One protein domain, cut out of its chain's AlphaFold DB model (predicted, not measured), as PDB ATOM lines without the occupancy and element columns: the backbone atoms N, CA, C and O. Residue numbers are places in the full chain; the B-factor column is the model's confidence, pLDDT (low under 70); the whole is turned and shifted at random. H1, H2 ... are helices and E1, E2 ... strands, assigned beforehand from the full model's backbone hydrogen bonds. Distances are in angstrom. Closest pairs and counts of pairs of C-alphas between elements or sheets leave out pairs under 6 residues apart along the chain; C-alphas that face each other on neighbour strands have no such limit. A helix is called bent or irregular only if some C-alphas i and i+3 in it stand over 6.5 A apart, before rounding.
ATOM      1  N   PHE A  28     246.688 366.221 264.872       90.19
ATOM      2  CA  PHE A  28     247.194 365.338 263.825       90.19
ATOM      3  C   PHE A  28     248.622 365.693 263.422       90.19
ATOM      4  O   PHE A  28     249.012 366.862 263.409       90.19
ATOM      5  N   ASP A  29     249.379 364.667 263.043       93.94
ATOM      6  CA  ASP A  29     250.730 364.817 262.516       93.94
ATOM      7  C   ASP A  29     250.630 365.100 261.022       93.94
ATOM      8  O   ASP A  29     250.166 364.255 260.252       93.94
ATOM      9  N   PHE A  30     251.041 366.292 260.600       93.06
ATOM     10  CA  PHE A  30     250.977 366.686 259.193       93.06
ATOM     11  C   PHE A  30     252.291 366.423 258.450       93.06
ATOM     12  O   PHE A  30     252.301 366.365 257.219       93.06
ATOM     13  N   ALA A  31     253.397 366.230 259.176       95.19
ATOM     14  CA  ALA A  31     254.677 365.825 258.611       95.19
ATOM     15  C   ALA A  31     255.504 365.017 259.621       95.19
ATOM     16  O   ALA A  31     255.570 365.353 260.802       95.19
ATOM     17  N   ILE A  32     256.182 363.977 259.135       96.94
ATOM     18  CA  ILE A  32     257.096 363.138 259.921       96.94
ATOM     19  C   ILE A  32     258.360 362.901 259.093       96.94
ATOM     20  O   ILE A  32     258.278 362.672 257.883       96.94
ATOM     21  N   ALA A  33     259.531 362.943 259.726       96.94
ATOM     22  CA  ALA A  33     260.804 362.657 259.074       96.94
ATOM     23  C   ALA A  33     261.793 361.962 260.016       96.94
ATOM     24  O   ALA A  33     261.694 362.057 261.236       96.94
ATOM     25  N   LYS A  34     262.782 361.287 259.423       96.38
ATOM     26  CA  LYS A  34     263.998 360.858 260.121       96.38
ATOM     27  C   LYS A  34     265.205 361.490 259.444       96.38
ATOM     28  O   LYS A  34     265.367 361.333 258.233       96.38
ATOM     29  N   LEU A  35     266.031 362.205 260.200       93.69
ATOM     30  CA  LEU A  35     267.165 362.959 259.667       93.69
ATOM     31  C   LEU A  35     268.373 362.834 260.592       93.69
ATOM     32  O   LEU A  35     268.323 363.292 261.724       93.69
ATOM     33  N   ASP A  36     269.455 362.225 260.100       89.31
ATOM     34  CA  ASP A  36     270.748 362.162 260.798       89.31
ATOM     35  C   ASP A  36     270.666 361.681 262.267       89.31
ATOM     36  O   ASP A  36     271.422 362.121 263.125       89.31
ATOM     37  N   GLY A  37     269.754 360.744 262.558       90.44
ATOM     38  CA  GLY A  37     269.540 360.198 263.906       90.44
ATOM     39  C   GLY A  37     268.455 360.904 264.724       90.44
ATOM     40  O   GLY A  37     268.158 360.453 265.827       90.44
ATOM     41  N   PHE A  38     267.835 361.953 264.181       96.81
ATOM     42  CA  PHE A  38     266.649 362.582 264.752       96.81
ATOM     43  C   PHE A  38     265.365 361.990 264.180       96.81
ATOM     44  O   PHE A  38     265.241 361.805 262.966       96.81
ATOM     45  N   GLU A  39     264.390 361.767 265.049       97.88
ATOM     46  CA  GLU A  39     262.989 361.567 264.705       97.88
ATOM     47  C   GLU A  39     262.264 362.903 264.848       97.88
ATOM     48  O   GLU A  39     262.365 363.559 265.883       97.88
ATOM     49  N   LEU A  40     261.590 363.338 263.784       98.25
ATOM     50  CA  LEU A  40     260.957 364.650 263.693       98.25
ATOM     51  C   LEU A  40     259.469 364.482 263.424       98.25
ATOM     52  O   LEU A  40     259.082 363.738 262.517       98.25
ATOM     53  N   LYS A  41     258.644 365.218 264.164       98.25
ATOM     54  CA  LYS A  41     257.189 365.172 264.057       98.25
ATOM     55  C   LYS A  41     256.619 366.579 264.162       98.25
ATOM     56  O   LYS A  41     256.782 367.237 265.182       98.25
ATOM     57  N   ALA A  42     255.940 367.022 263.109       97.50
ATOM     58  CA  ALA A  42     255.208 368.278 263.088       97.50
ATOM     59  C   ALA A  42     253.706 367.998 263.212       97.50
ATOM     60  O   ALA A  42     253.142 367.206 262.450       97.50
ATOM     61  N   GLN A  43     253.080 368.640 264.191       96.69
ATOM     62  CA  GLN A  43     251.726 368.373 264.646       96.69
ATOM     63  C   GLN A  43     250.922 369.672 264.709       96.69
ATOM     64  O   GLN A  43     251.437 370.726 265.086       96.69
ATOM     65  N   THR A  44     249.644 369.566 264.364       95.38
ATOM     66  CA  THR A  44     248.660 370.636 264.517       95.38
ATOM     67  C   THR A  44     247.576 370.168 265.477       95.38
ATOM     68  O   THR A  44     246.974 369.111 265.279       95.38
ATOM     69  N   GLU A  45     247.324 370.951 266.518       93.69
ATOM     70  CA  GLU A  45     246.177 370.801 267.404       93.69
ATOM     71  C   GLU A  45     244.933 371.437 266.772       93.69
ATOM     72  O   GLU A  45     244.989 372.482 266.118       93.69
ATOM     73  N   ILE A  46     243.790 370.794 266.975       90.38
ATOM     74  CA  ILE A  46     242.479 371.256 266.543       90.38
ATOM     75  C   ILE A  46     241.672 371.614 267.782       90.38
ATOM     76  O   ILE A  46     241.326 370.756 268.595       90.38
ATOM     77  N   ASN A  47     241.310 372.888 267.870       88.56
ATOM     78  CA  ASN A  47     240.412 373.397 268.890       88.56
ATOM     79  C   ASN A  47     239.018 373.636 268.311       88.56
ATOM     80  O   ASN A  47     238.828 373.714 267.097       88.56
ATOM     81  N   TRP A  48     238.033 373.763 269.196       87.00
ATOM     82  CA  TRP A  48     236.632 373.930 268.822       87.00
ATOM     83  C   TRP A  48     236.055 375.185 269.464       87.00
ATOM     84  O   TRP A  48     236.189 375.393 270.671       87.00
ATOM     85  N   HIS A  49     235.392 376.016 268.667       83.06
ATOM     86  CA  HIS A  49     234.637 377.169 269.148       83.06
ATOM     87  C   HIS A  49     233.309 377.241 268.400       83.06
ATOM     88  O   HIS A  49     233.293 377.172 267.176       83.06
ATOM     89  N   GLU A  50     232.195 377.311 269.134       87.00
ATOM     90  CA  GLU A  50     230.840 377.365 268.553       87.00
ATOM     91  C   GLU A  50     230.563 376.256 267.509       87.00
ATOM     92  O   GLU A  50     229.885 376.465 266.509       87.00
ATOM     93  N   GLY A  51     231.114 375.054 267.729       80.81
ATOM     94  CA  GLY A  51     230.956 373.908 266.822       80.81
ATOM     95  C   GLY A  51     231.822 373.954 265.556       80.81
ATOM     96  O   GLY A  51     231.790 373.009 264.774       80.81
ATOM     97  N   GLN A  52     232.628 375.001 265.369       82.06
ATOM     98  CA  GLN A  52     233.565 375.131 264.257       82.06
ATOM     99  C   GLN A  52     234.989 374.761 264.707       82.06
ATOM    100  O   GLN A  52     235.459 375.275 265.733       82.06
ATOM    101  N   PRO A  53     235.692 373.878 263.973       87.12
ATOM    102  CA  PRO A  53     237.087 373.581 264.249       87.12
ATOM    103  C   PRO A  53     237.970 374.748 263.797       87.12
ATOM    104  O   PRO A  53     237.767 375.332 262.731       87.12
ATOM    105  N   TYR A  54     238.989 375.064 264.584       88.75
ATOM    106  CA  TYR A  54     240.037 376.010 264.216       88.75
ATOM    107  C   TYR A  54     241.411 375.453 264.596       88.75
ATOM    108  O   TYR A  54     241.540 374.581 265.457       88.75
ATOM    109  N   VAL A  55     242.440 375.944 263.910       90.81
ATOM    110  CA  VAL A  55     243.831 375.582 264.188       90.81
ATOM    111  C   VAL A  55     244.222 376.157 265.547       90.81
ATOM    112  O   VAL A  55     244.173 377.371 265.741       90.81
ATOM    113  N   GLY A  56     244.562 375.271 266.479       90.81
ATOM    114  CA  GLY A  56     245.072 375.606 267.800       90.81
ATOM    115  C   GLY A  56     246.583 375.807 267.773       90.81
ATOM    116  O   GLY A  56     247.100 376.671 267.065       90.81
ATOM    117  N   GLU A  57     247.294 375.007 268.561       94.19
ATOM    118  CA  GLU A  57     248.752 374.990 268.580       94.19
ATOM    119  C   GLU A  57     249.334 374.282 267.345       94.19
ATOM    120  O   GLU A  57     248.821 373.265 266.878       94.19
ATOM    121  N   ILE A  58     250.438 374.814 266.821       96.62
ATOM    122  CA  ILE A  58     251.290 374.135 265.842       96.62
ATOM    123  C   ILE A  58     252.643 373.941 266.514       96.62
ATOM    124  O   ILE A  58     253.235 374.908 266.998       96.62
ATOM    125  N   LEU A  59     253.138 372.707 266.515       97.19
ATOM    126  CA  LEU A  59     254.399 372.339 267.149       97.19
ATOM    127  C   LEU A  59     255.182 371.394 266.239       97.19
ATOM    128  O   LEU A  59     254.601 370.566 265.542       97.19
ATOM    129  N   CYS A  60     256.505 371.480 266.269       98.19
ATOM    130  CA  CYS A  60     257.367 370.417 265.779       98.19
ATOM    131  C   CYS A  60     258.307 369.954 266.877       98.19
ATOM    132  O   CYS A  60     259.052 370.756 267.438       98.19
ATOM    133  N   GLU A  61     258.261 368.662 267.159       97.81
ATOM    134  CA  GLU A  61     259.162 367.977 268.071       97.81
ATOM    135  C   GLU A  61     260.279 367.312 267.267       97.81
ATOM    136  O   GLU A  61     260.038 366.710 266.214       97.81
ATOM    137  N   GLY A  62     261.505 367.416 267.769       96.88
ATOM    138  CA  GLY A  62     262.633 366.643 267.280       96.88
ATOM    139  C   GLY A  62     263.361 365.955 268.422       96.88
ATOM    140  O   GLY A  62     263.783 366.607 269.378       96.88
ATOM    141  N   ALA A  63     263.540 364.645 268.301       95.94
ATOM    142  CA  ALA A  63     264.145 363.810 269.327       95.94
ATOM    143  C   ALA A  63     265.287 362.960 268.762       95.94
ATOM    144  O   ALA A  63     265.209 362.422 267.662       95.94
ATOM    145  N   SER A  64     266.347 362.825 269.547       93.44
ATOM    146  CA  SER A  64     267.448 361.879 269.378       93.44
ATOM    147  C   SER A  64     267.787 361.287 270.752       93.44
ATOM    148  O   SER A  64     267.168 361.652 271.749       93.44
ATOM    149  N   GLU A  65     268.785 360.409 270.830       87.94
ATOM    150  CA  GLU A  65     269.249 359.832 272.105       87.94
ATOM    151  C   GLU A  65     269.650 360.902 273.143       87.94
ATOM    152  O   GLU A  65     269.346 360.773 274.330       87.94
ATOM    153  N   ASP A  66     270.304 361.978 272.688       89.94
ATOM    154  CA  ASP A  66     270.936 362.967 273.571       89.94
ATOM    155  C   ASP A  66     270.233 364.337 273.561       89.94
ATOM    156  O   ASP A  66     270.535 365.200 274.391       89.94
ATOM    157  N   VAL A  67     269.329 364.580 272.607       91.44
ATOM    158  CA  VAL A  67     268.704 365.893 272.392       91.44
ATOM    159  C   VAL A  67     267.217 365.748 272.122       91.44
ATOM    160  O   VAL A  67     266.824 365.016 271.216       91.44
ATOM    161  N   LEU A  68     266.419 366.535 272.840       92.50
ATOM    162  CA  LEU A  68     265.001 366.763 272.578       92.50
ATOM    163  C   LEU A  68     264.771 368.261 272.379       92.50
ATOM    164  O   LEU A  68     265.251 369.068 273.178       92.50
ATOM    165  N   PHE A  69     264.032 368.652 271.348       93.50
ATOM    166  CA  PHE A  69     263.665 370.044 271.127       93.50
ATOM    167  C   PHE A  69     262.252 370.195 270.570       93.50
ATOM    168  O   PHE A  69     261.696 369.276 269.974       93.50
ATOM    169  N   GLU A  70     261.706 371.393 270.741       93.94
ATOM    170  CA  GLU A  70     260.366 371.778 270.317       93.94
ATOM    171  C   GLU A  70     260.401 373.172 269.673       93.94
ATOM    172  O   GLU A  70     260.961 374.121 270.239       93.94
ATOM    173  N   VAL A  71     259.771 373.300 268.507       93.50
ATOM    174  CA  VAL A  71     259.618 374.549 267.746       93.50
ATOM    175  C   VAL A  71     258.132 374.879 267.606       93.50
ATOM    176  O   VAL A  71     257.353 374.017 267.204       93.50
ATOM    177  N   GLU A  72     257.740 376.113 267.921       93.88
ATOM    178  CA  GLU A  72     256.355 376.598 267.844       93.88
ATOM    179  C   GLU A  72     255.969 377.046 266.422       93.88
ATOM    180  O   GLU A  72     256.814 377.195 265.537       93.88
ATOM    181  N   GLY A  73     254.676 377.297 266.200       91.31
ATOM    182  CA  GLY A  73     254.095 377.688 264.908       91.31
ATOM    183  C   GLY A  73     254.691 378.939 264.252       91.31
ATOM    184  O   GLY A  73     254.622 379.092 263.029       91.31
ATOM    185  N   ASP A  74     255.288 379.837 265.035       91.06
ATOM    186  CA  ASP A  74     255.989 381.025 264.535       91.06
ATOM    187  C   ASP A  74     257.453 380.744 264.145       91.06
ATOM    188  O   ASP A  74     258.117 381.589 263.540       91.06
ATOM    189  N   GLY A  75     257.945 379.531 264.407       88.25
ATOM    190  CA  GLY A  75     259.322 379.102 264.187       88.25
ATOM    191  C   GLY A  75     260.254 379.363 265.373       88.25
ATOM    192  O   GLY A  75     261.451 379.087 265.258       88.25
ATOM    193  N   SER A  76     259.748 379.894 266.489       87.62
ATOM    194  CA  SER A  76     260.524 380.093 267.711       87.62
ATOM    195  C   SER A  76     260.718 378.784 268.483       87.62
ATOM    196  O   SER A  76     259.959 377.827 268.343       87.62
ATOM    197  N   PHE A  77     261.776 378.717 269.290       84.62
ATOM    198  CA  PHE A  77     262.019 377.562 270.150       84.62
ATOM    199  C   PHE A  77     261.172 377.639 271.410       84.62
ATOM    200  O   PHE A  77     261.342 378.561 272.212       84.62
ATOM    201  N   ARG A  78     260.379 376.594 271.643       85.31
ATOM    202  CA  ARG A  78     259.729 376.362 272.932       85.31
ATOM    203  C   ARG A  78     260.724 375.808 273.939       85.31
ATOM    204  O   ARG A  78     260.852 376.312 275.055       85.31
ATOM    205  N   SER A  79     261.451 374.767 273.536       86.25
ATOM    206  CA  SER A  79     262.417 374.101 274.398       86.25
ATOM    207  C   SER A  79     263.515 373.396 273.602       86.25
ATOM    208  O   SER A  79     263.334 372.989 272.460       86.25
ATOM    209  N   LEU A  80     264.687 373.274 274.218       86.44
ATOM    210  CA  LEU A  80     265.774 372.390 273.812       86.44
ATOM    211  C   LEU A  80     266.387 371.860 275.100       86.44
ATOM    212  O   LEU A  80     266.805 372.641 275.962       86.44
ATOM    213  N   ARG A  81     266.393 370.536 275.228       86.19
ATOM    214  CA  ARG A  81     266.886 369.785 276.376       86.19
ATOM    215  C   ARG A  81     268.018 368.883 275.916       86.19
ATOM    216  O   ARG A  81     267.930 368.235 274.876       86.19
ATOM    217  N   LEU A  82     269.067 368.859 276.724       86.50
ATOM    218  CA  LEU A  82     270.185 367.942 276.575       86.50
ATOM    219  C   LEU A  82     270.049 366.851 277.634       86.50
ATOM    220  O   LEU A  82     269.809 367.164 278.805       86.50
ATOM    221  N   SER A  83     270.216 365.604 277.217       84.06
ATOM    222  CA  SER A  83     270.339 364.462 278.115       84.06
ATOM    223  C   SER A  83     271.816 364.217 278.413       84.06
ATOM    224  O   SER A  83     272.669 364.280 277.526       84.06
ATOM    225  N   PHE A  84     272.127 363.969 279.683       84.31
ATOM    226  CA  PHE A  84     273.483 363.681 280.142       84.31
ATOM    227  C   PHE A  84     273.529 362.231 280.599       84.31
ATOM    228  O   PHE A  84     273.059 361.898 281.684       84.31
ATOM    229  N   HIS A  85     274.085 361.385 279.744       81.94
ATOM    230  CA  HIS A  85     274.116 359.943 279.951       81.94
ATOM    231  C   HIS A  85     275.481 359.486 280.432       81.94
ATOM    232  O   HIS A  85     276.495 359.845 279.824       81.94
ATOM    233  N   GLY A  86     275.503 358.623 281.446       79.62
ATOM    234  CA  GLY A  86     276.699 357.891 281.849       79.62
ATOM    235  C   GLY A  86     277.268 356.995 280.739       79.62
ATOM    236  O   GLY A  86     276.791 356.942 279.594       79.62
ATOM    237  N   LEU A  87     278.345 356.296 281.073       82.12
ATOM    238  CA  LEU A  87     278.878 355.212 280.265       82.12
ATOM    239  C   LEU A  87     277.934 354.005 280.337       82.12
ATOM    240  O   LEU A  87     277.307 353.801 281.377       82.12
ATOM    241  N   PRO A  88     277.835 353.227 279.245       82.69
ATOM    242  CA  PRO A  88     277.083 351.984 279.262       82.69
ATOM    243  C   PRO A  88     277.671 351.021 280.298       82.69
ATOM    244  O   PRO A  88     278.896 350.960 280.470       82.69
ATOM    245  N   ASP A  89     276.799 350.292 280.980       81.19
ATOM    246  CA  ASP A  89     277.176 349.189 281.855       81.19
ATOM    247  C   ASP A  89     277.370 347.874 281.076       81.19
ATOM    248  O   ASP A  89     277.555 347.873 279.856       81.19
ATOM    249  N   GLU A  90     277.430 346.744 281.788       83.88
ATOM    250  CA  GLU A  90     277.644 345.425 281.176       83.88
ATOM    251  C   GLU A  90     276.485 344.994 280.256       83.88
ATOM    252  O   GLU A  90     276.712 344.181 279.356       83.88
ATOM    253  N   ASP A  91     275.295 345.578 280.430       84.81
ATOM    254  CA  ASP A  91     274.083 345.304 279.652       84.81
ATOM    255  C   ASP A  91     273.838 346.357 278.543       84.81
ATOM    256  O   ASP A  91     272.801 346.334 277.880       84.81
ATOM    257  N   ASP A  92     274.812 347.243 278.287       81.19
ATOM    258  CA  ASP A  92     274.719 348.394 277.366       81.19
ATOM    259  C   ASP A  92     273.673 349.446 277.800       81.19
ATOM    260  O   ASP A  92     273.270 350.311 277.015       81.19
ATOM    261  N   GLU A  93     273.252 349.418 279.070       78.19
ATOM    262  CA  GLU A  93     272.327 350.395 279.637       78.19
ATOM    263  C   GLU A  93     273.079 351.623 280.159       78.19
ATOM    264  O   GLU A  93     274.174 351.539 280.721       78.19
ATOM    265  N   ARG A  94     272.491 352.808 279.970       76.31
ATOM    266  CA  ARG A  94     273.081 354.087 280.388       76.31
ATOM    267  C   ARG A  94     272.226 354.702 281.485       76.31
ATOM    268  O   ARG A  94     271.014 354.823 281.341       76.31
ATOM    269  N   SER A  95     272.867 355.120 282.571       70.62
ATOM    270  CA  SER A  95     272.190 355.862 283.637       70.62
ATOM    271  C   SER A  95     272.036 357.337 283.266       70.62
ATOM    272  O   SER A  95     272.995 357.975 282.819       70.62
ATOM    273  N   ASP A  96     270.841 357.883 283.500       69.75
ATOM    274  CA  ASP A  96     270.598 359.323 283.448       69.75
ATOM    275  C   ASP A  96     271.285 360.009 284.634       69.75
ATOM    276  O   ASP A  96     271.042 359.683 285.802       69.75
ATOM    277  N   ILE A  97     272.109 361.017 284.354       70.44
ATOM    278  CA  ILE A  97     272.802 361.765 285.402       70.44
ATOM    279  C   ILE A  97     271.840 362.795 285.996       70.44
ATOM    280  O   ILE A  97     271.503 363.813 285.381       70.44
ATOM    281  N   THR A  98     271.406 362.544 287.232       59.34
ATOM    282  CA  THR A  98     270.519 363.439 287.984       59.34
ATOM    283  C   THR A  98     271.311 364.529 288.720       59.34
ATOM    284  O   THR A  98     272.337 364.294 289.350       59.34
ATOM    285  N   LEU A  99     270.847 365.779 288.620       59.22
ATOM    286  CA  LEU A  99     271.602 366.985 288.999       59.22
ATOM    287  C   LEU A  99     271.384 367.425 290.455       59.22
ATOM    288  O   LEU A  99     270.970 368.556 290.722       59.22
ATOM    289  N   THR A 100     271.655 366.551 291.419       49.62
ATOM    290  CA  THR A 100     271.455 366.841 292.848       49.62
ATOM    291  C   THR A 100     272.757 367.244 293.547       49.62
ATOM    292  O   THR A 100     273.450 366.441 294.153       49.62
ATOM    293  N   GLY A 101     273.069 368.547 293.535       51.22
ATOM    294  CA  GLY A 101     274.140 369.126 294.370       51.22
ATOM    295  C   GLY A 101     275.566 369.002 293.820       51.22
ATOM    296  O   GLY A 101     276.508 369.419 294.495       51.22
ATOM    297  N   ASP A 102     275.704 368.502 292.594       67.50
ATOM    298  CA  ASP A 102     276.966 368.293 291.885       67.50
ATOM    299  C   ASP A 102     277.204 369.346 290.790       67.50
ATOM    300  O   ASP A 102     276.294 370.085 290.401       67.50
ATOM    301  N   ALA A 103     278.446 369.458 290.306       78.25
ATOM    302  CA  ALA A 103     278.803 370.445 289.286       78.25
ATOM    303  C   ALA A 103     278.823 369.806 287.894       78.25
ATOM    304  O   ALA A 103     279.649 368.935 287.625       78.25
ATOM    305  N   LEU A 104     277.949 370.276 287.000       86.00
ATOM    306  CA  LEU A 104     277.964 369.925 285.583       86.00
ATOM    307  C   LEU A 104     278.513 371.096 284.768       86.00
ATOM    308  O   LEU A 104     278.227 372.266 285.036       86.00
ATOM    309  N   TRP A 105     279.308 370.781 283.755       90.81
ATOM    310  CA  TRP A 105     279.793 371.749 282.783       90.81
ATOM    311  C   TRP A 105     279.390 371.337 281.383       90.81
ATOM    312  O   TRP A 105     279.575 370.187 280.999       90.81
ATOM    313  N   LEU A 106     278.900 372.301 280.621       93.38
ATOM    314  CA  LEU A 106     278.599 372.176 279.207       93.38
ATOM    315  C   LEU A 106     279.702 372.880 278.414       93.38
ATOM    316  O   LEU A 106     280.049 374.020 278.708       93.38
ATOM    317  N   TYR A 107     280.262 372.212 277.418       94.88
ATOM    318  CA  TYR A 107     281.302 372.741 276.548       94.88
ATOM    319  C   TYR A 107     280.741 372.850 275.138       94.88
ATOM    320  O   TYR A 107     280.430 371.837 274.519       94.88
ATOM    321  N   VAL A 108     280.622 374.076 274.635       95.19
ATOM    322  CA  VAL A 108     280.108 374.374 273.292       95.19
ATOM    323  C   VAL A 108     281.265 374.918 272.471       95.19
ATOM    324  O   VAL A 108     281.782 375.992 272.778       95.19
ATOM    325  N   ASP A 109     281.751 374.143 271.502       94.75
ATOM    326  CA  ASP A 109     282.954 374.457 270.717       94.75
ATOM    327  C   ASP A 109     284.163 374.856 271.591       94.75
ATOM    328  O   ASP A 109     284.947 375.751 271.274       94.75
ATOM    329  N   GLY A 110     284.308 374.182 272.737       91.94
ATOM    330  CA  GLY A 110     285.369 374.425 273.718       91.94
ATOM    331  C   GLY A 110     285.082 375.547 274.720       91.94
ATOM    332  O   GLY A 110     285.775 375.639 275.736       91.94
ATOM    333  N   ARG A 111     284.039 376.362 274.517       93.88
ATOM    334  CA  ARG A 111     283.586 377.334 275.517       93.88
ATOM    335  C   ARG A 111     282.876 376.611 276.654       93.88
ATOM    336  O   ARG A 111     281.839 375.989 276.445       93.88
ATOM    337  N   ARG A 112     283.428 376.723 277.860       93.06
ATOM    338  CA  ARG A 112     282.860 376.143 279.078       93.06
ATOM    339  C   ARG A 112     281.734 377.017 279.626       93.06
ATOM    340  O   ARG A 112     281.900 378.222 279.792       93.06
ATOM    341  N   TYR A 113     280.647 376.362 279.989       91.75
ATOM    342  CA  TYR A 113     279.562 376.885 280.794       91.75
ATOM    343  C   TYR A 113     279.398 375.990 282.014       91.75
ATOM    344  O   TYR A 113     279.417 374.768 281.900       91.75
ATOM    345  N   GLU A 114     279.229 376.572 283.191       89.56
ATOM    346  CA  GLU A 114     278.631 375.841 284.300       89.56
ATOM    347  C   GLU A 114     277.141 375.695 284.034       89.56
ATOM    348  O   GLU A 114     276.476 376.677 283.716       89.56
ATOM    349  N   TYR A 115     276.646 374.474 284.168       86.75
ATOM    350  CA  TYR A 115     275.273 374.095 283.902       86.75
ATOM    351  C   TYR A 115     274.613 373.648 285.202       86.75
ATOM    352  O   TYR A 115     275.187 372.871 285.970       86.75
ATOM    353  N   ARG A 116     273.391 374.117 285.449       79.44
ATOM    354  CA  ARG A 116     272.594 373.712 286.606       79.44
ATOM    355  C   ARG A 116     271.118 373.618 286.258       79.44
ATOM    356  O   ARG A 116     270.602 374.427 285.492       79.44
ATOM    357  N   ASN A 117     270.433 372.698 286.930       72.25
ATOM    358  CA  ASN A 117     268.987 372.776 287.097       72.25
ATOM    359  C   ASN A 117     268.711 373.623 288.339       72.25
ATOM    360  O   ASN A 117     268.996 373.204 289.461       72.25
ATOM    361  N   ILE A 118     268.202 374.835 288.143       65.19
ATOM    362  CA  ILE A 118     267.886 375.747 289.244       65.19
ATOM    363  C   ILE A 118     266.396 375.621 289.533       65.19
ATOM    364  O   ILE A 118     265.584 375.839 288.635       65.19
ATOM    365  N   ALA A 119     266.042 375.263 290.771       56.16
ATOM    366  CA  ALA A 119     264.653 375.258 291.225       56.16
ATOM    367  C   ALA A 119     264.029 376.626 290.946       56.16
ATOM    368  O   ALA A 119     264.655 377.633 291.259       56.16
ATOM    369  N   THR A 120     262.832 376.677 290.368       47.03
ATOM    370  CA  THR A 120     262.115 377.940 290.152       47.03
ATOM    371  C   THR A 120     261.768 378.546 291.517       47.03
ATOM    372  O   THR A 120     260.909 377.986 292.200       47.03
ATOM    373  N   PRO A 121     262.360 379.669 291.972       43.81
ATOM    374  CA  PRO A 121     261.685 380.456 292.979       43.81
ATOM    375  C   PRO A 121     260.649 381.330 292.265       43.81
ATOM    376  O   PRO A 121     260.885 381.867 291.180       43.81
ATOM    377  N   ALA A 122     259.496 381.516 292.896       37.16
ATOM    378  CA  ALA A 122     258.646 382.664 292.617       37.16
ATOM    379  C   ALA A 122     259.481 383.979 292.598       37.16
ATOM    380  O   ALA A 122     260.596 384.040 293.115       37.16
ATOM    381  N   PRO A 123     258.901 385.089 292.138       35.44
ATOM    382  CA  PRO A 123     259.225 385.880 290.942       35.44
ATOM    383  C   PRO A 123     260.585 386.630 290.923       35.44
ATOM    384  O   PRO A 123     260.658 387.753 290.429       35.44
ATOM    385  N   ARG A 145     260.570 370.788 289.487       43.22
ATOM    386  CA  ARG A 145     260.436 371.968 288.615       43.22
ATOM    387  C   ARG A 145     261.716 372.803 288.717       43.22
ATOM    388  O   ARG A 145     261.910 373.526 289.694       43.22
ATOM    389  N   GLY A 146     262.609 372.680 287.739       55.16
ATOM    390  CA  GLY A 146     263.809 373.511 287.648       55.16
ATOM    391  C   GLY A 146     264.083 373.947 286.214       55.16
ATOM    392  O   GLY A 146     263.856 373.185 285.278       55.16
ATOM    393  N   HIS A 147     264.567 375.174 286.039       65.81
ATOM    394  CA  HIS A 147     265.003 375.673 284.740       65.81
ATOM    395  C   HIS A 147     266.440 375.233 284.468       65.81
ATOM    396  O   HIS A 147     267.296 375.306 285.356       65.81
ATOM    397  N   GLN A 148     266.707 374.829 283.226       78.81
ATOM    398  CA  GLN A 148     268.065 374.600 282.744       78.81
ATOM    399  C   GLN A 148     268.757 375.959 282.600       78.81
ATOM    400  O   GLN A 148     268.310 376.824 281.838       78.81
ATOM    401  N   ALA A 149     269.823 376.174 283.363       81.06
ATOM    402  CA  ALA A 149     270.528 377.442 283.427       81.06
ATOM    403  C   ALA A 149     272.032 377.252 283.252       81.06
ATOM    404  O   ALA A 149     272.607 376.245 283.666       81.06
ATOM    405  N   VAL A 150     272.671 378.261 282.663       86.88
ATOM    406  CA  VAL A 150     274.102 378.275 282.371       86.88
ATOM    407  C   VAL A 150     274.763 379.579 282.801       86.88
ATOM    408  O   VAL A 150     274.124 380.629 282.822       86.88
ATOM    409  N   ARG A 151     276.062 379.538 283.100       87.06
ATOM    410  CA  ARG A 151     276.920 380.728 283.235       87.06
ATOM    411  C   ARG A 151     278.321 380.445 282.707       87.06
ATOM    412  O   ARG A 151     278.794 379.319 282.822       87.06
ATOM    413  N   ALA A 152     278.976 381.434 282.104       86.69
ATOM    414  CA  ALA A 152     280.296 381.237 281.500       86.69
ATOM    415  C   ALA A 152     281.432 381.336 282.535       86.69
ATOM    416  O   ALA A 152     282.393 380.572 282.474       86.69
ATOM    417  N   SER A 153     281.302 382.246 283.502       83.94
ATOM    418  CA  SER A 153     282.235 382.437 284.615       83.94
ATOM    419  C   SER A 153     281.531 382.317 285.969       83.94
ATOM    420  O   SER A 153     280.325 382.534 286.080       83.94
ATOM    421  N   GLU A 154     282.287 382.031 287.033       77.25
ATOM    422  CA  GLU A 154     281.775 382.038 288.412       77.25
ATOM    423  C   GLU A 154     281.291 383.424 288.862       77.25
ATOM    424  O   GLU A 154     280.408 383.520 289.714       77.25
ATOM    425  N   SER A 155     281.851 384.481 288.268       80.25
ATOM    426  CA  SER A 155     281.432 385.871 288.468       80.25
ATOM    427  C   SER A 155     280.123 386.223 287.762       80.25
ATOM    428  O   SER A 155     279.523 387.249 288.076       80.25
ATOM    429  N   ASP A 156     279.692 385.410 286.794       80.94
ATOM    430  CA  ASP A 156     278.504 385.692 285.998       80.94
ATOM    431  C   ASP A 156     277.244 385.196 286.711       80.94
ATOM    432  O   ASP A 156     277.239 384.187 287.428       80.94
ATOM    433  N   SER A 157     276.138 385.893 286.463       82.25
ATOM    434  CA  SER A 157     274.817 385.401 286.851       82.25
ATOM    435  C   SER A 157     274.407 384.230 285.963       82.25
ATOM    436  O   SER A 157     274.690 384.217 284.764       82.25
ATOM    437  N   PHE A 158     273.694 383.263 286.543       81.62
ATOM    438  CA  PHE A 158     273.042 382.225 285.752       81.62
ATOM    439  C   PHE A 158     272.002 382.842 284.817       81.62
ATOM    440  O   PHE A 158     271.183 383.667 285.227       81.62
ATOM    441  N   MET A 159     272.028 382.407 283.564       82.00
ATOM    442  CA  MET A 159     271.043 382.740 282.545       82.00
ATOM    443  C   MET A 159     270.341 381.475 282.061       82.00
ATOM    444  O   MET A 159     270.899 380.382 282.113       82.00
ATOM    445  N   HIS A 160     269.111 381.625 281.580       82.12
ATOM    446  CA  HIS A 160     268.360 380.509 281.010       82.12
ATOM    447  C   HIS A 160     269.100 379.911 279.801       82.12
ATOM    448  O   HIS A 160     269.629 380.666 278.979       82.12
ATOM    449  N   LEU A 161     269.104 378.579 279.664       83.25
ATOM    450  CA  LEU A 161     269.794 377.867 278.575       83.25
ATOM    451  C   LEU A 161     269.364 378.365 277.187       83.25
ATOM    452  O   LEU A 161     270.184 378.432 276.275       83.25
ATOM    453  N   SER A 162     268.111 378.812 277.048       84.38
ATOM    454  CA  SER A 162     267.592 379.381 275.794       84.38
ATOM    455  C   SER A 162     268.398 380.559 275.249       84.38
ATOM    456  O   SER A 162     268.397 380.792 274.043       84.38
ATOM    457  N   ARG A 163     269.147 381.278 276.097       85.25
ATOM    458  CA  ARG A 163     270.035 382.365 275.658       85.25
ATOM    459  C   ARG A 163     271.201 381.886 274.798       85.25
ATOM    460  O   ARG A 163     271.773 382.704 274.087       85.25
ATOM    461  N   ILE A 164     271.529 380.597 274.852       88.19
ATOM    462  CA  ILE A 164     272.604 379.994 274.063       88.19
ATOM    463  C   ILE A 164     272.097 378.931 273.083       88.19
ATOM    464  O   ILE A 164     272.914 378.236 272.495       88.19
ATOM    465  N   TYR A 165     270.784 378.798 272.854       89.56
ATOM    466  CA  TYR A 165     270.271 377.869 271.834       89.56
ATOM    467  C   TYR A 165     270.897 378.083 270.451       89.56
ATOM    468  O   TYR A 165     271.312 377.086 269.865       89.56
ATOM    469  N   PRO A 166     271.069 379.321 269.943       89.62
ATOM    470  CA  PRO A 166     271.753 379.525 268.666       89.62
ATOM    471  C   PRO A 166     273.174 378.944 268.652       89.62
ATOM    472  O   PRO A 166     273.563 378.306 267.676       89.62
ATOM    473  N   ASP A 167     273.913 379.102 269.756       91.56
ATOM    474  CA  ASP A 167     275.256 378.536 269.907       91.56
ATOM    475  C   ASP A 167     275.209 377.002 269.941       91.56
ATOM    476  O   ASP A 167     276.060 376.360 269.337       91.56
ATOM    477  N   LEU A 168     274.218 376.403 270.617       92.94
ATOM    478  CA  LEU A 168     274.065 374.945 270.699       92.94
ATOM    479  C   LEU A 168     273.720 374.318 269.348       92.94
ATOM    480  O   LEU A 168     274.288 373.294 268.984       92.94
ATOM    481  N   ILE A 169     272.796 374.924 268.605       93.06
ATOM    482  CA  ILE A 169     272.320 374.390 267.324       93.06
ATOM    483  C   ILE A 169     273.429 374.487 266.266       93.06
ATOM    484  O   ILE A 169     273.617 373.558 265.481       93.06
ATOM    485  N   GLY A 170     274.188 375.589 266.274       92.56
ATOM    486  CA  GLY A 170     275.290 375.828 265.342       92.56
ATOM    487  C   GLY A 170     276.631 375.205 265.746       92.56
ATOM    488  O   GLY A 170     277.601 375.332 264.992       92.56
ATOM    489  N   ALA A 171     276.715 374.565 266.915       93.94
ATOM    490  CA  ALA A 171     277.960 374.021 267.442       93.94
ATOM    491  C   ALA A 171     278.517 372.904 266.553       93.94
ATOM    492  O   ALA A 171     277.798 372.023 266.080       93.94
ATOM    493  N   LYS A 172     279.841 372.880 266.384       93.25
ATOM    494  CA  LYS A 172     280.538 371.742 265.759       93.25
ATOM    495  C   LYS A 172     280.713 370.593 266.738       93.25
ATOM    496  O   LYS A 172     280.822 369.440 266.321       93.25
ATOM    497  N   LYS A 173     280.832 370.918 268.023       93.75
ATOM    498  CA  LYS A 173     281.076 369.962 269.090       93.75
ATOM    499  C   LYS A 173     280.412 370.435 270.376       93.75
ATOM    500  O   LYS A 173     280.685 371.535 270.856       93.75
ATOM    501  N   ILE A 174     279.598 369.560 270.954       94.94
ATOM    502  CA  ILE A 174     279.038 369.741 272.288       94.94
ATOM    503  C   ILE A 174     279.527 368.590 273.159       94.94
ATOM    504  O   ILE A 174     279.469 367.425 272.765       94.94
ATOM    505  N   GLU A 175     280.039 368.926 274.333       94.44
ATOM    506  CA  GLU A 175     280.500 367.961 275.323       94.44
ATOM    507  C   GLU A 175     280.011 368.369 276.704       94.44
ATOM    508  O   GLU A 175     279.757 369.546 276.962       94.44
ATOM    509  N   TRP A 176     279.952 367.419 277.623       92.44
ATOM    510  CA  TRP A 176     279.738 367.708 279.029       92.44
ATOM    511  C   TRP A 176     280.864 367.144 279.893       92.44
ATOM    512  O   TRP A 176     281.607 366.239 279.507       92.44
ATOM    513  N   GLY A 177     281.034 367.748 281.059       88.88
ATOM    514  CA  GLY A 177     281.892 367.263 282.131       88.88
ATOM    515  C   GLY A 177     281.144 367.366 283.450       88.88
ATOM    516  O   GLY A 177     280.176 368.116 283.562       88.88
ATOM    517  N   TYR A 178     281.594 366.629 284.452       84.69
ATOM    518  CA  TYR A 178     280.850 366.484 285.695       84.69
ATOM    519  C   TYR A 178     281.791 366.307 286.874       84.69
ATOM    520  O   TYR A 178     282.923 365.856 286.718       84.69
ATOM    521  N   LYS A 179     281.335 366.724 288.048       80.88
ATOM    522  CA  LYS A 179     281.995 366.501 289.326       80.88
ATOM    523  C   LYS A 179     280.938 366.132 290.343       80.88
ATOM    524  O   LYS A 179     280.245 367.019 290.840       80.88
ATOM    525  N   SER A 180     280.900 364.851 290.684       76.38
ATOM    526  CA  SER A 180     280.120 364.333 291.802       76.38
ATOM    527  C   SER A 180     281.003 363.675 292.842       76.38
ATOM    528  O   SER A 180     282.172 363.380 292.603       76.38
ATOM    529  N   ARG A 181     280.434 363.460 294.024       66.94
ATOM    530  CA  ARG A 181     280.983 362.521 295.003       66.94
ATOM    531  C   ARG A 181     280.681 361.072 294.612       66.94
ATOM    532  O   ARG A 181     281.479 360.206 294.940       66.94
ATOM    533  N   ASN A 182     279.599 360.812 293.879       72.81
ATOM    534  CA  ASN A 182     279.231 359.485 293.401       72.81
ATOM    535  C   ASN A 182     279.471 359.362 291.888       72.81
ATOM    536  O   ASN A 182     278.611 359.671 291.074       72.81
ATOM    537  N   TRP A 183     280.658 358.898 291.492       76.94
ATOM    538  CA  TRP A 183     280.989 358.726 290.073       76.94
ATOM    539  C   TRP A 183     280.368 357.493 289.424       76.94
ATOM    540  O   TRP A 183     280.443 357.368 288.204       76.94
ATOM    541  N   ARG A 184     279.705 356.627 290.199       77.31
ATOM    542  CA  ARG A 184     279.021 355.444 289.660       77.31
ATOM    543  C   ARG A 184     277.827 355.796 288.778       77.31
ATOM    544  O   ARG A 184     277.488 355.005 287.908       77.31
ATOM    545  N   ASP A 185     277.286 357.006 288.931       75.06
ATOM    546  CA  ASP A 185     276.246 357.564 288.058       75.06
ATOM    547  C   ASP A 185     276.780 357.855 286.639       75.06
ATOM    548  O   ASP A 185     276.018 357.945 285.679       75.06
ATOM    549  N   VAL A 186     278.106 357.986 286.497       79.69
ATOM    550  CA  VAL A 186     278.798 358.163 285.213       79.69
ATOM    551  C   VAL A 186     279.477 356.877 284.755       79.69
ATOM    552  O   VAL A 186     279.441 356.563 283.574       79.69
ATOM    553  N   ASP A 187     280.147 356.160 285.650       83.19
ATOM    554  CA  ASP A 187     280.863 354.921 285.353       83.19
ATOM    555  C   ASP A 187     280.771 353.988 286.561       83.19
ATOM    556  O   ASP A 187     281.425 354.203 287.584       83.19
ATOM    557  N   GLN A 188     279.974 352.924 286.440       82.19
ATOM    558  CA  GLN A 188     279.707 351.988 287.534       82.19
ATOM    559  C   GLN A 188     280.964 351.277 288.069       82.19
ATOM    560  O   GLN A 188     280.906 350.710 289.169       82.19
ATOM    561  N   ARG A 189     282.078 351.310 287.318       84.25
ATOM    562  CA  ARG A 189     283.378 350.718 287.678       84.25
ATOM    563  C   ARG A 189     284.194 351.601 288.621       84.25
ATOM    564  O   ARG A 189     285.135 351.107 289.238       84.25
ATOM    565  N   GLU A 190     283.868 352.887 288.718       83.44
ATOM    566  CA  GLU A 190     284.559 353.815 289.612       83.44
ATOM    567  C   GLU A 190     284.182 353.543 291.077       83.44
ATOM    568  O   GLU A 190     283.086 353.074 291.400       83.44
ATOM    569  N   ALA A 191     285.108 353.838 291.992       75.88
ATOM    570  CA  ALA A 191     284.860 353.663 293.417       75.88
ATOM    571  C   ALA A 191     283.814 354.671 293.919       75.88
ATOM    572  O   ALA A 191     283.860 355.864 293.610       75.88
ATOM    573  N   GLU A 192     282.880 354.195 294.743       70.19
ATOM    574  CA  GLU A 192     281.890 355.058 295.382       70.19
ATOM    575  C   GLU A 192     282.577 356.094 296.290       70.19
ATOM    576  O   GLU A 192     283.547 355.781 296.986       70.19
ATOM    577  N   ASN A 193     282.055 357.323 296.326       68.25
ATOM    578  CA  ASN A 193     282.546 358.405 297.190       68.25
ATOM    579  C   ASN A 193     284.002 358.841 296.930       68.25
ATOM    580  O   ASN A 193     284.621 359.466 297.796       68.25
ATOM    581  N   GLN A 194     284.552 358.550 295.746       67.38
ATOM    582  CA  GLN A 194     285.892 358.971 295.332       67.38
ATOM    583  C   GLN A 194     285.847 359.735 294.007       67.38
ATOM    584  O   GLN A 194     285.031 359.452 293.134       67.38
ATOM    585  N   LEU A 195     286.729 360.731 293.873       75.00
ATOM    586  CA  LEU A 195     286.945 361.445 292.616       75.00
ATOM    587  C   LEU A 195     287.992 360.680 291.792       75.00
ATOM    588  O   LEU A 195     289.117 360.544 292.276       75.00
ATOM    589  N   PRO A 196     287.669 360.212 290.574       79.12
ATOM    590  CA  PRO A 196     288.630 359.538 289.712       79.12
ATOM    591  C   PRO A 196     289.774 360.461 289.296       79.12
ATOM    592  O   PRO A 196     289.564 361.649 289.035       79.12
ATOM    593  N   ASP A 197     290.974 359.910 289.128       81.06
ATOM    594  CA  ASP A 197     292.105 360.681 288.617       81.06
ATOM    595  C   ASP A 197     291.798 361.272 287.228       81.06
ATOM    596  O   ASP A 197     291.279 360.605 286.318       81.06
ATOM    597  N   GLY A 198     292.121 362.560 287.073       82.50
ATOM    598  CA  GLY A 198     291.947 363.315 285.832       82.50
ATOM    599  C   GLY A 198     290.505 363.719 285.511       82.50
ATOM    600  O   GLY A 198     290.257 364.180 284.389       82.50
ATOM    601  N   TRP A 199     289.560 363.573 286.449       81.50
ATOM    602  CA  TRP A 199     288.149 363.930 286.253       81.50
ATOM    603  C   TRP A 199     287.953 365.359 285.718       81.50
ATOM    604  O   TRP A 199     287.073 365.587 284.887       81.50
ATOM    605  N   GLU A 200     288.819 366.310 286.091       83.00
ATOM    606  CA  GLU A 200     288.761 367.708 285.645       83.00
ATOM    607  C   GLU A 200     288.876 367.850 284.129       83.00
ATOM    608  O   GLU A 200     288.412 368.843 283.563       83.00
ATOM    609  N   THR A 201     289.504 366.881 283.466       85.81
ATOM    610  CA  THR A 201     289.797 366.893 282.028       85.81
ATOM    611  C   THR A 201     288.922 365.938 281.225       85.81
ATOM    612  O   THR A 201     288.852 366.084 280.006       85.81
ATOM    613  N   ARG A 202     288.207 365.011 281.880       87.31
ATOM    614  CA  ARG A 202     287.293 364.074 281.207       87.31
ATOM    615  C   ARG A 202     286.111 364.826 280.597       87.31
ATOM    616  O   ARG A 202     285.502 365.681 281.245       87.31
ATOM    617  N   ARG A 203     285.806 364.528 279.336       90.06
ATOM    618  CA  ARG A 203     284.705 365.124 278.572       90.06
ATOM    619  C   ARG A 203     283.949 364.021 277.854       90.06
ATOM    620  O   ARG A 203     284.568 363.103 277.321       90.06
ATOM    621  N   TYR A 204     282.633 364.147 277.829       90.06
ATOM    622  CA  TYR A 204     281.730 363.190 277.212       90.06
ATOM    623  C   TYR A 204     280.980 363.888 276.077       90.06
ATOM    624  O   TYR A 204     280.409 364.958 276.303       90.06
ATOM    625  N   PRO A 205     281.012 363.350 274.849       92.25
ATOM    626  CA  PRO A 205     280.349 363.979 273.717       92.25
ATOM    627  C   PRO A 205     278.826 363.898 273.849       92.25
ATOM    628  O   PRO A 205     278.298 362.900 274.335       92.25
ATOM    629  N   ILE A 206     278.140 364.930 273.359       91.31
ATOM    630  CA  ILE A 206     276.695 364.930 273.101       91.31
ATOM    631  C   ILE A 206     276.510 364.764 271.591       91.31
ATOM    632  O   ILE A 206     277.033 365.557 270.795       91.31
ATOM    633  N   LYS A 207     275.783 363.725 271.178       90.12
ATOM    634  CA  LYS A 207     275.474 363.434 269.777       90.12
ATOM    635  C   LYS A 207     274.514 364.492 269.240       90.12
ATOM    636  O   LYS A 207     273.313 364.454 269.462       90.12
ATOM    637  N   THR A 208     275.075 365.446 268.505       90.94
ATOM    638  CA  THR A 208     274.348 366.588 267.920       90.94
ATOM    639  C   THR A 208     274.462 366.648 266.399       90.94
ATOM    640  O   THR A 208     274.052 367.622 265.767       90.94
ATOM    641  N   ALA A 209     275.008 365.595 265.782       91.06
ATOM    642  CA  ALA A 209     275.072 365.484 264.331       91.06
ATOM    643  C   ALA A 209     273.657 365.594 263.743       91.06
ATOM    644  O   ALA A 209     272.766 364.867 264.153       91.06
ATOM    645  N   GLY A 210     273.457 366.528 262.811       92.94
ATOM    646  CA  GLY A 210     272.149 366.757 262.194       92.94
ATOM    647  C   GLY A 210     271.219 367.719 262.937       92.94
ATOM    648  O   GLY A 210     270.197 368.085 262.363       92.94
ATOM    649  N   LEU A 211     271.572 368.204 264.138       95.38
ATOM    650  CA  LEU A 211     270.701 369.073 264.944       95.38
ATOM    651  C   LEU A 211     270.246 370.326 264.183       95.38
ATOM    652  O   LEU A 211     269.050 370.584 264.096       95.38
ATOM    653  N   GLN A 212     271.168 371.071 263.565       95.75
ATOM    654  CA  GLN A 212     270.804 372.244 262.757       95.75
ATOM    655  C   GLN A 212     269.820 371.885 261.636       95.75
ATOM    656  O   GLN A 212     268.824 372.572 261.440       95.75
ATOM    657  N   ALA A 213     270.070 370.792 260.913       96.50
ATOM    658  CA  ALA A 213     269.225 370.395 259.793       96.50
ATOM    659  C   ALA A 213     267.834 369.921 260.256       96.50
ATOM    660  O   ALA A 213     266.839 370.179 259.576       96.50
ATOM    661  N   ALA A 214     267.763 369.265 261.418       97.38
ATOM    662  CA  ALA A 214     266.528 368.867 262.083       97.38
ATOM    663  C   ALA A 214     265.693 370.086 262.494       97.38
ATOM    664  O   ALA A 214     264.502 370.155 262.188       97.38
ATOM    665  N   VAL A 215     266.336 371.081 263.106       96.88
ATOM    666  CA  VAL A 215     265.713 372.357 263.475       96.88
ATOM    667  C   VAL A 215     265.201 373.087 262.236       96.88
ATOM    668  O   VAL A 215     264.026 373.436 262.177       96.88
ATOM    669  N   ASP A 216     266.030 373.229 261.199       96.88
ATOM    670  CA  ASP A 216     265.646 373.881 259.941       96.88
ATOM    671  C   ASP A 216     264.477 373.161 259.250       96.88
ATOM    672  O   ASP A 216     263.651 373.773 258.565       96.88
ATOM    673  N   TRP A 217     264.405 371.833 259.366       97.94
ATOM    674  CA  TRP A 217     263.255 371.072 258.895       97.94
ATOM    675  C   TRP A 217     262.004 371.417 259.702       97.94
ATOM    676  O   TRP A 217     261.009 371.806 259.089       97.94
ATOM    677  N   CYS A 218     262.071 371.362 261.034       98.00
ATOM    678  CA  CYS A 218     260.946 371.688 261.910       98.00
ATOM    679  C   CYS A 218     260.415 373.103 261.666       98.00
ATOM    680  O   CYS A 218     259.226 373.261 261.397       98.00
ATOM    681  N   THR A 219     261.289 374.115 261.659       97.50
ATOM    682  CA  THR A 219     260.914 375.514 261.404       97.50
ATOM    683  C   THR A 219     260.193 375.675 260.063       97.50
ATOM    684  O   THR A 219     259.189 376.379 259.983       97.50
ATOM    685  N   ARG A 220     260.633 374.975 259.008       98.00
ATOM    686  CA  ARG A 220     259.934 375.001 257.711       98.00
ATOM    687  C   ARG A 220     258.566 374.328 257.761       98.00
ATOM    688  O   ARG A 220     257.642 374.826 257.123       98.00
ATOM    689  N   GLN A 221     258.431 373.209 258.473       97.81
ATOM    690  CA  GLN A 221     257.157 372.491 258.551       97.81
ATOM    691  C   GLN A 221     256.105 373.294 259.311       97.81
ATOM    692  O   GLN A 221     255.013 373.496 258.782       97.81
ATOM    693  N   VAL A 222     256.432 373.816 260.495       97.50
ATOM    694  CA  VAL A 222     255.481 374.591 261.316       97.50
ATOM    695  C   VAL A 222     255.031 375.889 260.639       97.50
ATOM    696  O   VAL A 222     253.912 376.348 260.848       97.50
ATOM    697  N   GLN A 223     255.864 376.452 259.761       96.19
ATOM    698  CA  GLN A 223     255.523 377.646 258.989       96.19
ATOM    699  C   GLN A 223     254.778 377.342 257.678       96.19
ATOM    700  O   GLN A 223     254.257 378.274 257.065       96.19
ATOM    701  N   SER A 224     254.682 376.078 257.259       95.88
ATOM    702  CA  SER A 224     254.067 375.683 255.985       95.88
ATOM    703  C   SER A 224     252.545 375.880 255.949       95.88
ATOM    704  O   SER A 224     251.872 375.924 256.980       95.88
ATOM    705  N   ASP A 225     251.974 375.940 254.744       93.25
ATOM    706  CA  ASP A 225     250.515 375.966 254.564       93.25
ATOM    707  C   ASP A 225     249.853 374.678 255.076       93.25
ATOM    708  O   ASP A 225     248.736 374.714 255.588       93.25
ATOM    709  N   ALA A 226     250.564 373.545 255.003       90.12
ATOM    710  CA  ALA A 226     250.080 372.255 255.489       90.12
ATOM    711  C   ALA A 226     249.807 372.265 257.001       90.12
ATOM    712  O   ALA A 226     248.834 371.660 257.437       90.12
ATOM    713  N   ALA A 227     250.592 373.015 257.781       91.25
ATOM    714  CA  ALA A 227     250.382 373.164 259.222       91.25
ATOM    715  C   ALA A 227     249.039 373.837 259.571       91.25
ATOM    716  O   ALA A 227     248.536 373.694 260.685       91.25
ATOM    717  N   ARG A 228     248.452 374.574 258.618       89.94
ATOM    718  CA  ARG A 228     247.190 375.317 258.774       89.94
ATOM    719  C   ARG A 228     246.026 374.682 258.012       89.94
ATOM    720  O   ARG A 228     244.921 375.220 258.032       89.94
ATOM    721  N   ALA A 229     246.265 373.568 257.325       86.25
ATOM    722  CA  ALA A 229     245.259 372.879 256.537       86.25
ATOM    723  C   ALA A 229     244.629 371.748 257.352       86.25
ATOM    724  O   ALA A 229     245.327 370.883 257.875       86.25
TER     725      ALA A 229
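AT A GLANCE: This is residues 28 to 123 and 145 to 229 of the 240 residues of an uncharacterized protein of Sphingopyxis sp. H071 (UniProt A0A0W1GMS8). Two lobes lie end to end: a five-strand sheet, E1 to E5, with the long helix H2 along one face, and a second, strongly twisted sheet of E8, E7, E6, E9 and E10; helix H1 packs between the two sheets. The E2 and E3 hairpin reaches one end of the longest axis, and the loop of residues 180 to 203 lies towards the other. The printed part has 181 residues with three named helices and ten named strands, in the order E1 to E8, H1, E9, E10, H2, H3; both sheets are antiparallel and the class is mixed, helices and strands. It is only just compact, close to loose, with a radius of gyration of the C-alphas of 19.1 A, and only just elongated, spanning 63 by 42 by 30 A.

HOW THE PARTS SIT: The first sheet, strongly twisted, runs E1, residues 28 to 35, E2, 38 to 49, E3, 52 to 63, E4, 67 to 72, and E5, 77 to 82: a meander, each strand the antiparallel neighbour of the one before. Pairs within hydrogen-bond range include N 33 and O 40, 2.9 A, N 43 and O 59, 2.8 A, N 60 and O 71, 2.8 A, and N 81 and O 68, 2.8 A. H2, residues 211 to 223, is on this sheet at a height of 7.8 A, over E2 and E3, along the strands at 4 degrees to E3 on the local plane; its closest C-alphas to E3 are Cys 218 and Cys 60, 5.4 A. H3, residues 225 to 228, only grazes the sheet with residues 226 to 228. H1, residues 161 to 169, is on it too, with H2 making two layers, helices on one face of a sheet; C-alphas Tyr 165 and Leu 80 of E5 are closest, 7.4 A. H1 only just touches H2, with 3 pairs of C-alphas within 8 A, closest Ile 169 and Gln 212, 5.3 A. H1 is also on the second sheet, E8, 146 to 151, E7, 111 to 119, E6, 103 to 108, E9, 174 to 179, and E10, 204 to 206, where N 116 and O 149, 2.9 A, N 106 and O 113, 2.8 A, N 105 and O 177, 2.8 A, and N 176 and O 204, 2.8 A, are within hydrogen-bond range. Every O i to N i+4 pair is within range in H2, 3 of 5 in H1, and H3 is too short for one.

IN THESE COORDINATES: E1 begins at C-alpha 28 (247.194, 365.338, 263.825). E2 is 35.5 A long, E3 33.0 A, E7 24.7 A and H2 18.4 A, ending at C-alpha 223 (255.523, 377.646, 258.989). H1 is irregular, C-alphas 163 and 166 being 7.7 A apart.

THE WHOLE: The C-alphas farthest apart, Glu 50 and Asp 197, are 66.6 A apart. Residues 124 to 144 are not printed, a gap of 14.2 A between C-alphas 123 and 145. The links E5 to E6 and E9 to E10 are long. Mean pLDDT of the printed part is 85.2; 18 residues are under 70, among them 98 to 102, 118 to 123 and 145 to 147.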